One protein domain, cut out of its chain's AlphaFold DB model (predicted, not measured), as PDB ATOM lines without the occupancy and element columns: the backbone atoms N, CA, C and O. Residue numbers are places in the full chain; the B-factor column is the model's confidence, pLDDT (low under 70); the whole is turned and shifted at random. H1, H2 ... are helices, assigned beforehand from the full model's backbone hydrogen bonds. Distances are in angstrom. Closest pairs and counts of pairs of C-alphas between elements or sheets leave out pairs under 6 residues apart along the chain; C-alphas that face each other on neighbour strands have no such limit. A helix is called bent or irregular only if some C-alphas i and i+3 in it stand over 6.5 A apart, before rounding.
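This is residues 285 to 365 of the 556 residues of an uncharacterized protein of Oceanobacter sp (UniProt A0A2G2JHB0). A helical hairpin, H1 and H2, has a third helix, H3, packed obliquely on both its legs, the three centres making a triangle. The printed part has 81 residues with three named helices, H1, H2, H3 in order, and no named strand: all helix. It is compact, with a radius of gyration of the C-alphas of 13.5 A, and a rod spanning 45 by 22 by 21 A.

H1, residues 290 to 306, begins at C-alpha (-30.035, 34.587, -24.291) and is 24.9 A long. H2, residues 311 to 330, is 27.0 A long, with a kink of 44 degrees near residue 318; it is irregular, C-alphas 313 and 316 being 8.3 A apart. H3, residues 344 to 359, 22.7 A long, ends at C-alpha (-11.348, 29.079, -42.631).

H1 and H2 touch, closest at the C-alphas of Met 304 and Ala 311, 7.3 A, at a shallow tilt of 23 degrees, opposite ways. H1, with residues 300 to 304 alone, touches residues 353 to 357 of H3, closest at the C-alphas of Ala 303 and Leu 357, 6.8 A, at a steep tilt of 43 degrees, the same way. H2, with residues 314 to 320 alone, touches residues 345 to 350 of H3, closest at the C-alphas of Leu 317 and Ala 346, 5.3 A, at a steep tilt of 52 degrees, opposite ways. Every O i to N i+4 pair is within hydrogen-bond range in H1 and H3, and 13 of 16 in H2.

The C-alphas farthest apart, those of Asn 332 and Val 364, are 44.9 A apart. The H1 to H2 link is tight; the H2 to H3 link, residues 331 to 343, is long. The printed part has no cut, and no printed residue is under 70 in pLDDT.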
ATOM      1  N   ALA A 285     -16.716  33.683 -26.332       85.44
ATOM      2  CA  ALA A 285     -17.483  33.897 -25.116       85.44
ATOM      3  C   ALA A 285     -17.581  32.596 -24.296       85.44
ATOM      4  O   ALA A 285     -18.092  31.582 -24.767       85.44
ATOM      5  N   GLU A 286     -17.122  32.628 -23.044       84.62
ATOM      6  CA  GLU A 286     -17.227  31.480 -22.129       84.62
ATOM      7  C   GLU A 286     -18.677  31.257 -21.669       84.62
ATOM      8  O   GLU A 286     -19.167  30.121 -21.567       84.62
ATOM      9  N   LYS A 287     -19.374  32.377 -21.457       88.44
ATOM     10  CA  LYS A 287     -20.763  32.486 -21.017       88.44
ATOM     11  C   LYS A 287     -21.582  33.229 -22.061       88.44
ATOM     12  O   LYS A 287     -21.102  34.170 -22.692       88.44
ATOM     13  N   PHE A 288     -22.836  32.828 -22.202       92.69
ATOM     14  CA  PHE A 288     -23.773  33.464 -23.115       92.69
ATOM     15  C   PHE A 288     -24.957  34.029 -22.347       92.69
ATOM     16  O   PHE A 288     -25.446  33.387 -21.423       92.69
ATOM     17  N   THR A 289     -25.449  35.188 -22.778       94.44
ATOM     18  CA  THR A 289     -26.820  35.599 -22.483       94.44
ATOM     19  C   THR A 289     -27.753  35.013 -23.534       94.44
ATOM     20  O   THR A 289     -27.299  34.607 -24.613       94.44
ATOM     21  N   PHE A 290     -29.062  34.994 -23.273       94.19
ATOM     22  CA  PHE A 290     -30.035  34.587 -24.291       94.19
ATOM     23  C   PHE A 290     -29.846  35.393 -25.586       94.19
ATOM     24  O   PHE A 290     -29.773  34.823 -26.675       94.19
ATOM     25  N   ARG A 291     -29.655  36.712 -25.485       93.56
ATOM     26  CA  ARG A 291     -29.400  37.594 -26.629       93.56
ATOM     27  C   ARG A 291     -28.112  37.239 -27.365       93.56
ATOM     28  O   ARG A 291     -28.134  37.161 -28.594       93.56
ATOM     29  N   SER A 292     -26.998  37.043 -26.656       93.06
ATOM     30  CA  SER A 292     -25.708  36.799 -27.312       93.06
ATOM     31  C   SER A 292     -25.651  35.424 -27.980       93.06
ATOM     32  O   SER A 292     -25.142  35.325 -29.096       93.06
ATOM     33  N   PHE A 293     -26.257  34.394 -27.381       93.06
ATOM     34  CA  PHE A 293     -26.371  33.068 -27.992       93.06
ATOM     35  C   PHE A 293     -27.226  33.092 -29.262       93.06
ATOM     36  O   PHE A 293     -26.812  32.581 -30.303       93.06
ATOM     37  N   MET A 294     -28.400  33.732 -29.214       92.88
ATOM     38  CA  MET A 294     -29.265  33.855 -30.392       92.88
ATOM     39  C   MET A 294     -28.600  34.690 -31.493       92.88
ATOM     40  O   MET A 294     -28.707  34.355 -32.673       92.88
ATOM     41  N   GLY A 295     -27.859  35.733 -31.111       93.69
ATOM     42  CA  GLY A 295     -27.033  36.516 -32.027       93.69
ATOM     43  C   GLY A 295     -25.932  35.688 -32.694       93.69
ATOM     44  O   GLY A 295     -25.760  35.782 -33.910       93.69
ATOM     45  N   LEU A 296     -25.228  34.841 -31.933       94.00
ATOM     46  CA  LEU A 296     -24.211  33.929 -32.460       94.00
ATOM     47  C   LEU A 296     -24.815  32.937 -33.462       94.00
ATOM     48  O   LEU A 296     -24.291  32.791 -34.563       94.00
ATOM     49  N   LEU A 297     -25.939  32.301 -33.128       92.06
ATOM     50  CA  LEU A 297     -26.612  31.371 -34.039       92.06
ATOM     51  C   LEU A 297     -27.092  32.046 -35.322       92.06
ATOM     52  O   LEU A 297     -26.927  31.491 -36.407       92.06
ATOM     53  N   GLY A 298     -27.649  33.255 -35.216       92.19
ATOM     54  CA  GLY A 298     -28.020  34.052 -36.383       92.19
ATOM     55  C   GLY A 298     -26.815  34.361 -37.276       92.19
ATOM     56  O   GLY A 298     -26.914  34.263 -38.499       92.19
ATOM     57  N   LEU A 299     -25.664  34.670 -36.674       94.06
ATOM     58  CA  LEU A 299     -24.419  34.926 -37.397       94.06
ATOM     59  C   LEU A 299     -23.862  33.662 -38.071       94.06
ATOM     60  O   LEU A 299     -23.454  33.733 -39.229       94.06
ATOM     61  N   ILE A 300     -23.894  32.513 -37.388       93.25
ATOM     62  CA  ILE A 300     -23.512  31.205 -37.943       93.25
ATOM     63  C   ILE A 300     -24.395  30.867 -39.148       93.25
ATOM     64  O   ILE A 300     -23.878  30.599 -40.228       93.25
ATOM     65  N   LEU A 301     -25.721  30.955 -39.005       90.50
ATOM     66  CA  LEU A 301     -26.672  30.678 -40.088       90.50
ATOM     67  C   LEU A 301     -26.488  31.608 -41.289       90.50
ATOM     68  O   LEU A 301     -26.567  31.173 -42.439       90.50
ATOM     69  N   TYR A 302     -26.241  32.893 -41.027       91.19
ATOM     70  CA  TYR A 302     -25.924  33.855 -42.073       91.19
ATOM     71  C   TYR A 302     -24.657  33.440 -42.829       91.19
ATOM     72  O   TYR A 302     -24.664  33.440 -44.062       91.19
ATOM     73  N   ALA A 303     -23.602  33.060 -42.104       93.56
ATOM     74  CA  ALA A 303     -22.309  32.743 -42.690       93.56
ATOM     75  C   ALA A 303     -22.300  31.406 -43.444       93.56
ATOM     76  O   ALA A 303     -21.709  31.315 -44.519       93.56
ATOM     77  N   MET A 304     -23.010  30.399 -42.926       91.56
ATOM     78  CA  MET A 304     -23.208  29.104 -43.588       91.56
ATOM     79  C   MET A 304     -23.879  29.253 -44.946       91.56
ATOM     80  O   MET A 304     -23.502  28.569 -45.891       91.56
ATOM     81  N   HIS A 305     -24.855  30.156 -45.057       88.75
ATOM     82  CA  HIS A 305     -25.566  30.377 -46.316       88.75
ATOM     83  C   HIS A 305     -24.671  30.971 -47.411       88.75
ATOM     84  O   HIS A 305     -24.794  30.587 -48.577       88.75
ATOM     85  N   THR A 306     -23.737  31.853 -47.039       90.06
ATOM     86  CA  THR A 306     -22.766  32.439 -47.976       90.06
ATOM     87  C   THR A 306     -21.931  31.363 -48.663       90.06
ATOM     88  O   THR A 306     -21.778  31.396 -49.879       90.06
ATOM     89  N   VAL A 307     -21.444  30.394 -47.884       89.25
ATOM     90  CA  VAL A 307     -20.554  29.316 -48.349       89.25
ATOM     91  C   VAL A 307     -21.287  27.986 -48.577       89.25
ATOM     92  O   VAL A 307     -20.670  26.928 -48.619       89.25
ATOM     93  N   SER A 308     -22.616  28.031 -48.717       85.19
ATOM     94  CA  SER A 308     -23.471  26.886 -49.069       85.19
ATOM     95  C   SER A 308     -23.307  25.650 -48.168       85.19
ATOM     96  O   SER A 308     -23.459  24.514 -48.616       85.19
ATOM     97  N   ILE A 309     -23.031  25.847 -46.874       87.62
ATOM     98  CA  ILE A 309     -22.945  24.739 -45.919       87.62
ATOM     99  C   ILE A 309     -24.349  24.206 -45.620       87.62
ATOM    100  O   ILE A 309     -25.237  24.943 -45.185       87.62
ATOM    101  N   ASN A 310     -24.524  22.892 -45.770       86.44
ATOM    102  CA  ASN A 310     -25.766  22.197 -45.454       86.44
ATOM    103  C   ASN A 310     -26.119  22.309 -43.957       86.44
ATOM    104  O   ASN A 310     -25.524  21.643 -43.105       86.44
ATOM    105  N   ALA A 311     -27.133  23.116 -43.641       86.19
ATOM    106  CA  ALA A 311     -27.565  23.368 -42.271       86.19
ATOM    107  C   ALA A 311     -28.126  22.133 -41.549       86.19
ATOM    108  O   ALA A 311     -28.006  22.039 -40.327       86.19
ATOM    109  N   ALA A 312     -28.649  21.141 -42.277       87.81
ATOM    110  CA  ALA A 312     -29.167  19.905 -41.689       87.81
ATOM    111  C   ALA A 312     -28.093  19.109 -40.925       87.81
ATOM    112  O   ALA A 312     -28.410  18.366 -39.993       87.81
ATOM    113  N   ARG A 313     -26.810  19.303 -41.278       85.62
ATOM    114  CA  ARG A 313     -25.654  18.698 -40.595       85.62
ATOM    115  C   ARG A 313     -25.528  19.144 -39.129       85.62
ATOM    116  O   ARG A 313     -24.946  18.406 -38.343       85.62
ATOM    117  N   PHE A 314     -26.119  20.283 -38.760       86.25
ATOM    118  CA  PHE A 314     -26.025  20.906 -37.431       86.25
ATOM    119  C   PHE A 314     -27.382  20.940 -36.708       86.25
ATOM    120  O   PHE A 314     -27.715  21.876 -35.983       86.25
ATOM    121  N   PHE A 315     -28.225  19.924 -36.920       83.88
ATOM    122  CA  PHE A 315     -29.543  19.870 -36.277       83.88
ATOM    123  C   PHE A 315     -29.463  19.784 -34.740       83.88
ATOM    124  O   PHE A 315     -30.417  20.178 -34.062       83.88
ATOM    125  N   GLY A 316     -28.359  19.266 -34.182       84.00
ATOM    126  CA  GLY A 316     -28.124  19.231 -32.739       84.00
ATOM    127  C   GLY A 316     -28.116  20.641 -32.154       84.00
ATOM    128  O   GLY A 316     -28.805  20.912 -31.165       84.00
ATOM    129  N   LEU A 317     -27.466  21.571 -32.849       86.94
ATOM    130  CA  LEU A 317     -27.469  22.993 -32.538       86.94
ATOM    131  C   LEU A 317     -28.873  23.612 -32.598       86.94
ATOM    132  O   LEU A 317     -29.256  24.358 -31.696       86.94
ATOM    133  N   PHE A 318     -29.694  23.261 -33.593       85.12
ATOM    134  CA  PHE A 318     -31.085  23.743 -33.667       85.12
ATOM    135  C   PHE A 318     -31.983  23.168 -32.570       85.12
ATOM    136  O   PHE A 318     -32.911  23.834 -32.098       85.12
ATOM    137  N   LYS A 319     -31.701  21.945 -32.113       85.44
ATOM    138  CA  LYS A 319     -32.363  21.371 -30.939       85.44
ATOM    139  C   LYS A 319     -31.992  22.150 -29.673       85.44
ATOM    140  O   LYS A 319     -32.887  22.464 -28.889       85.44
ATOM    141  N   ALA A 320     -30.716  22.505 -29.502       87.75
ATOM    142  CA  ALA A 320     -30.255  23.332 -28.386       87.75
ATOM    143  C   ALA A 320     -30.891  24.731 -28.412       87.75
ATOM    144  O   ALA A 320     -31.459  25.159 -27.410       87.75
ATOM    145  N   TYR A 321     -30.904  25.386 -29.580       88.88
ATOM    146  CA  TYR A 321     -31.626  26.639 -29.821       88.88
ATOM    147  C   TYR A 321     -33.073  26.569 -29.332       88.88
ATOM    148  O   TYR A 321     -33.513  27.426 -28.571       88.88
ATOM    149  N   ARG A 322     -33.809  25.525 -29.733       87.38
ATOM    150  CA  ARG A 322     -35.211  25.359 -29.345       87.38
ATOM    151  C   ARG A 322     -35.368  25.202 -27.834       87.38
ATOM    152  O   ARG A 322     -36.290  25.790 -27.281       87.38
ATOM    153  N   GLY A 323     -34.506  24.418 -27.188       88.31
ATOM    154  CA  GLY A 323     -34.534  24.245 -25.735       88.31
ATOM    155  C   GLY A 323     -34.307  25.565 -24.997       88.31
ATOM    156  O   GLY A 323     -35.098  25.933 -24.135       88.31
ATOM    157  N   ILE A 324     -33.290  26.322 -25.410       89.81
ATOM    158  CA  ILE A 324     -32.951  27.628 -24.824       89.81
ATOM    159  C   ILE A 324     -34.074  28.645 -25.069       89.81
ATOM    160  O   ILE A 324     -34.510  29.320 -24.143       89.81
ATOM    161  N   ALA A 325     -34.607  28.723 -26.291       88.62
ATOM    162  CA  ALA A 325     -35.718  29.619 -26.608       88.62
ATOM    163  C   ALA A 325     -36.997  29.275 -25.822       88.62
ATOM    164  O   ALA A 325     -37.763  30.165 -25.462       88.62
ATOM    165  N   GLN A 326     -37.238  27.989 -25.544       88.44
ATOM    166  CA  GLN A 326     -38.355  27.564 -24.701       88.44
ATOM    167  C   GLN A 326     -38.159  27.961 -23.238       88.44
ATOM    168  O   GLN A 326     -39.134  28.381 -22.623       88.44
ATOM    169  N   SER A 327     -36.938  27.856 -22.705       87.62
ATOM    170  CA  SER A 327     -36.623  28.312 -21.345       87.62
ATOM    171  C   SER A 327     -36.828  29.821 -21.202       87.62
ATOM    172  O   SER A 327     -37.544  30.249 -20.305       87.62
ATOM    173  N   LEU A 328     -36.358  30.622 -22.170       88.44
ATOM    174  CA  LEU A 328     -36.610  32.070 -22.197       88.44
ATOM    175  C   LEU A 328     -38.109  32.404 -22.095       88.44
ATOM    176  O   LEU A 328     -38.504  33.299 -21.359       88.44
ATOM    177  N   ALA A 329     -38.951  31.668 -22.826       86.56
ATOM    178  CA  ALA A 329     -40.389  31.921 -22.870       86.56
ATOM    179  C   ALA A 329     -41.160  31.395 -21.646       86.56
ATOM    180  O   ALA A 329     -42.208  31.945 -21.317       86.56
ATOM    181  N   LYS A 330     -40.704  30.303 -21.021       87.38
ATOM    182  CA  LYS A 330     -41.434  29.625 -19.935       87.38
ATOM    183  C   LYS A 330     -40.972  30.033 -18.543       87.38
ATOM    184  O   LYS A 330     -41.800  30.081 -17.640       87.38
ATOM    185  N   ASP A 331     -39.691  30.344 -18.393       84.50
ATOM    186  CA  ASP A 331     -39.056  30.556 -17.090       84.50
ATOM    187  C   ASP A 331     -38.929  32.056 -16.747       84.50
ATOM    188  O   ASP A 331     -38.285  32.424 -15.771       84.50
ATOM    189  N   ASN A 332     -39.577  32.928 -17.535       83.19
ATOM    190  CA  ASN A 332     -39.640  34.386 -17.354       83.19
ATOM    191  C   ASN A 332     -38.263  35.081 -17.268       83.19
ATOM    192  O   ASN A 332     -38.104  36.066 -16.546       83.19
ATOM    193  N   HIS A 333     -37.279  34.567 -18.010       88.69
ATOM    194  CA  HIS A 333     -35.968  35.197 -18.174       88.69
ATOM    195  C   HIS A 333     -36.040  36.455 -19.052       88.69
ATOM    196  O   HIS A 333     -36.850  36.532 -19.982       88.69
ATOM    197  N   ASP A 334     -35.147  37.417 -18.812       90.81
ATOM    198  CA  ASP A 334     -34.874  38.509 -19.749       90.81
ATOM    199  C   ASP A 334     -33.832  38.068 -20.795       90.81
ATOM    200  O   ASP A 334     -33.014  37.169 -20.598       90.81
ATOM    201  N   TRP A 335     -33.826  38.734 -21.944       91.50
ATOM    202  CA  TRP A 335     -32.879  38.515 -23.032       91.50
ATOM    203  C   TRP A 335     -31.419  38.691 -22.614       91.50
ATOM    204  O   TRP A 335     -30.531  38.097 -23.230       91.50
ATOM    205  N   ASP A 336     -31.163  39.533 -21.619       93.81
ATOM    206  CA  ASP A 336     -29.817  39.835 -21.143       93.81
ATOM    207  C   ASP A 336     -29.397  38.978 -19.934       93.81
ATOM    208  O   ASP A 336     -28.259  39.100 -19.478       93.81
ATOM    209  N   ASP A 337     -30.249  38.046 -19.490       93.75
ATOM    210  CA  ASP A 337     -29.894  37.043 -18.482       93.75
ATOM    211  C   ASP A 337     -28.892  36.022 -19.041       93.75
ATOM    212  O   ASP A 337     -28.937  35.651 -20.222       93.75
ATOM    213  N   GLU A 338     -27.990  35.540 -18.180       94.44
ATOM    214  CA  GLU A 338     -27.070  34.444 -18.497       94.44
ATOM    215  C   GLU A 338     -27.851  33.139 -18.720       94.44
ATOM    216  O   GLU A 338     -28.731  32.781 -17.939       94.44
ATOM    217  N   ILE A 339     -27.515  32.401 -19.781       92.56
ATOM    218  CA  ILE A 339     -28.109  31.091 -20.052       92.56
ATOM    219  C   ILE A 339     -27.599  30.106 -18.996       92.56
ATOM    220  O   ILE A 339     -26.387  29.879 -18.936       92.56
ATOM    221  N   PRO A 340     -28.488  29.435 -18.239       85.81
ATOM    222  CA  PRO A 340     -28.070  28.547 -17.155       85.81
ATOM    223  C   PRO A 340     -27.180  27.392 -17.621       85.81
ATOM    224  O   PRO A 340     -26.252  26.983 -16.927       85.81
ATOM    225  N   PHE A 341     -27.471  26.840 -18.802       86.56
ATOM    226  CA  PHE A 341     -26.758  25.686 -19.332       86.56
ATOM    227  C   PHE A 341     -26.805  25.620 -20.863       86.56
ATOM    228  O   PHE A 341     -27.864  25.720 -21.481       86.56
ATOM    229  N   VAL A 342     -25.645  25.364 -21.471       86.69
ATOM    230  CA  VAL A 342     -25.511  24.997 -22.886       86.69
ATOM    231  C   VAL A 342     -24.811  23.645 -22.942       86.69
ATOM    232  O   VAL A 342     -23.671  23.527 -22.492       86.69
ATOM    233  N   ALA A 343     -25.488  22.639 -23.498       86.56
ATOM    234  CA  ALA A 343     -24.973  21.273 -23.575       86.56
ATOM    235  C   ALA A 343     -23.614  21.199 -24.289       86.56
ATOM    236  O   ALA A 343     -23.416  21.850 -25.317       86.56
ATOM    237  N   THR A 344     -22.709  20.345 -23.799       88.00
ATOM    238  CA  THR A 344     -21.362  20.153 -24.368       88.00
ATOM    239  C   THR A 344     -21.406  19.826 -25.858       88.00
ATOM    240  O   THR A 344     -20.716  20.469 -26.640       88.00
ATOM    241  N   ALA A 345     -22.312  18.938 -26.281       87.44
ATOM    242  CA  ALA A 345     -22.499  18.606 -27.695       87.44
ATOM    243  C   ALA A 345     -22.853  19.831 -28.564       87.44
ATOM    244  O   ALA A 345     -22.392  19.942 -29.695       87.44
ATOM    245  N   ALA A 346     -23.630  20.784 -28.034       88.44
ATOM    246  CA  ALA A 346     -23.944  22.018 -28.751       88.44
ATOM    247  C   ALA A 346     -22.725  22.949 -28.830       88.44
ATOM    248  O   ALA A 346     -22.497  23.553 -29.873       88.44
ATOM    249  N   ARG A 347     -21.913  23.037 -27.765       89.00
ATOM    250  CA  ARG A 347     -20.644  23.791 -27.784       89.00
ATOM    251  C   ARG A 347     -19.654  23.199 -28.790       89.00
ATOM    252  O   ARG A 347     -19.036  23.950 -29.534       89.00
ATOM    253  N   GLU A 348     -19.552  21.876 -28.862       90.12
ATOM    254  CA  GLU A 348     -18.726  21.186 -29.857       90.12
ATOM    255  C   GLU A 348     -19.221  21.416 -31.288       90.12
ATOM    256  O   GLU A 348     -18.409  21.637 -32.181       90.12
ATOM    257  N   GLU A 349     -20.536  21.380 -31.533       91.00
ATOM    258  CA  GLU A 349     -21.093  21.710 -32.852       91.00
ATOM    259  C   GLU A 349     -20.833  23.173 -33.232       91.00
ATOM    260  O   GLU A 349     -20.469  23.435 -34.378       91.00
ATOM    261  N   ILE A 350     -20.954  24.111 -32.280       92.31
ATOM    262  CA  ILE A 350     -20.591  25.524 -32.478       92.31
ATOM    263  C   ILE A 350     -19.115  25.650 -32.848       92.31
ATOM    264  O   ILE A 350     -18.803  26.350 -33.808       92.31
ATOM    265  N   ALA A 351     -18.212  24.979 -32.129       90.81
ATOM    266  CA  ALA A 351     -16.783  25.005 -32.434       90.81
ATOM    267  C   ALA A 351     -16.510  24.452 -33.842       90.81
ATOM    268  O   ALA A 351     -15.962  25.159 -34.680       90.81
ATOM    269  N   LYS A 352     -17.032  23.256 -34.152       91.62
ATOM    270  CA  LYS A 352     -16.872  22.605 -35.463       91.62
ATOM    271  C   LYS A 352     -17.356  23.479 -36.618       91.62
ATOM    272  O   LYS A 352     -16.646  23.633 -37.606       91.62
ATOM    273  N   VAL A 353     -18.565  24.046 -36.526       92.81
ATOM    274  CA  VAL A 353     -19.083  24.910 -37.600       92.81
ATOM    275  C   VAL A 353     -18.299  26.215 -37.685       92.81
ATOM    276  O   VAL A 353     -18.049  26.702 -38.783       92.81
ATOM    277  N   THR A 354     -17.868  26.763 -36.550       93.12
ATOM    278  CA  THR A 354     -17.059  27.984 -36.514       93.12
ATOM    279  C   THR A 354     -15.719  27.774 -37.195       93.12
ATOM    280  O   THR A 354     -15.348  28.617 -38.000       93.12
ATOM    281  N   ASP A 355     -15.027  26.666 -36.940       93.00
ATOM    282  CA  ASP A 355     -13.727  26.380 -37.553       93.00
ATOM    283  C   ASP A 355     -13.835  26.333 -39.083       93.00
ATOM    284  O   ASP A 355     -13.042  26.961 -39.789       93.00
ATOM    285  N   ILE A 356     -14.886  25.685 -39.600       92.81
ATOM    286  CA  ILE A 356     -15.187  25.651 -41.039       92.81
ATOM    287  C   ILE A 356     -15.453  27.067 -41.572       92.81
ATOM    288  O   ILE A 356     -14.926  27.455 -42.613       92.81
ATOM    289  N   LEU A 357     -16.274  27.853 -40.870       94.94
ATOM    290  CA  LEU A 357     -16.646  29.202 -41.302       94.94
ATOM    291  C   LEU A 357     -15.475  30.187 -41.241       94.94
ATOM    292  O   LEU A 357     -15.356  31.035 -42.119       94.94
ATOM    293  N   VAL A 358     -14.614  30.082 -40.228       94.75
ATOM    294  CA  VAL A 358     -13.446  30.950 -40.024       94.75
ATOM    295  C   VAL A 358     -12.349  30.657 -41.040       94.75
ATOM    296  O   VAL A 358     -11.680  31.597 -41.464       94.75
ATOM    297  N   ALA A 359     -12.215  29.406 -41.498       94.12
ATOM    298  CA  ALA A 359     -11.348  29.079 -42.631       94.12
ATOM    299  C   ALA A 359     -11.744  29.849 -43.905       94.12
ATOM    300  O   ALA A 359     -10.887  30.124 -44.739       94.12
ATOM    301  N   ASN A 360     -13.028  30.218 -44.027       94.31
ATOM    302  CA  ASN A 360     -13.583  31.140 -45.021       94.31
ATOM    303  C   ASN A 360     -13.154  30.872 -46.473       94.31
ATOM    304  O   ASN A 360     -12.937  31.804 -47.250       94.31
ATOM    305  N   GLN A 361     -13.034  29.593 -46.826       93.88
ATOM    306  CA  GLN A 361     -12.662  29.166 -48.170       93.88
ATOM    307  C   GLN A 361     -13.697  29.674 -49.191       93.88
ATOM    308  O   GLN A 361     -14.898  29.468 -48.972       93.88
ATOM    309  N   PRO A 362     -13.274  30.343 -50.280       94.56
ATOM    310  CA  PRO A 362     -14.167  30.708 -51.372       94.56
ATOM    311  C   PRO A 362     -14.832  29.478 -51.986       94.56
ATOM    312  O   PRO A 362     -14.191  28.449 -52.188       94.56
ATOM    313  N   VAL A 363     -16.125  29.589 -52.287       93.75
ATOM    314  CA  VAL A 363     -16.900  28.520 -52.923       93.75
ATOM    315  C   VAL A 363     -17.469  28.976 -54.257       93.75
ATOM    316  O   VAL A 363     -17.761  30.157 -54.462       93.75
ATOM    317  N   VAL A 364     -17.676  28.014 -55.152       92.94
ATOM    318  CA  VAL A 364     -18.360  28.239 -56.426       92.94
ATOM    319  C   VAL A 364     -19.814  28.626 -56.163       92.94
ATOM    320  O   VAL A 364     -20.497  28.024 -55.331       92.94
ATOM    321  N   ILE A 365     -20.301  29.629 -56.894       92.19
ATOM    322  CA  ILE A 365     -21.704  30.039 -56.837       92.19
ATOM    323  C   ILE A 365     -22.574  28.931 -57.461       92.19
ATOM    324  O   ILE A 365     -22.397  28.621 -58.649       92.19
TER     325      ILE A 365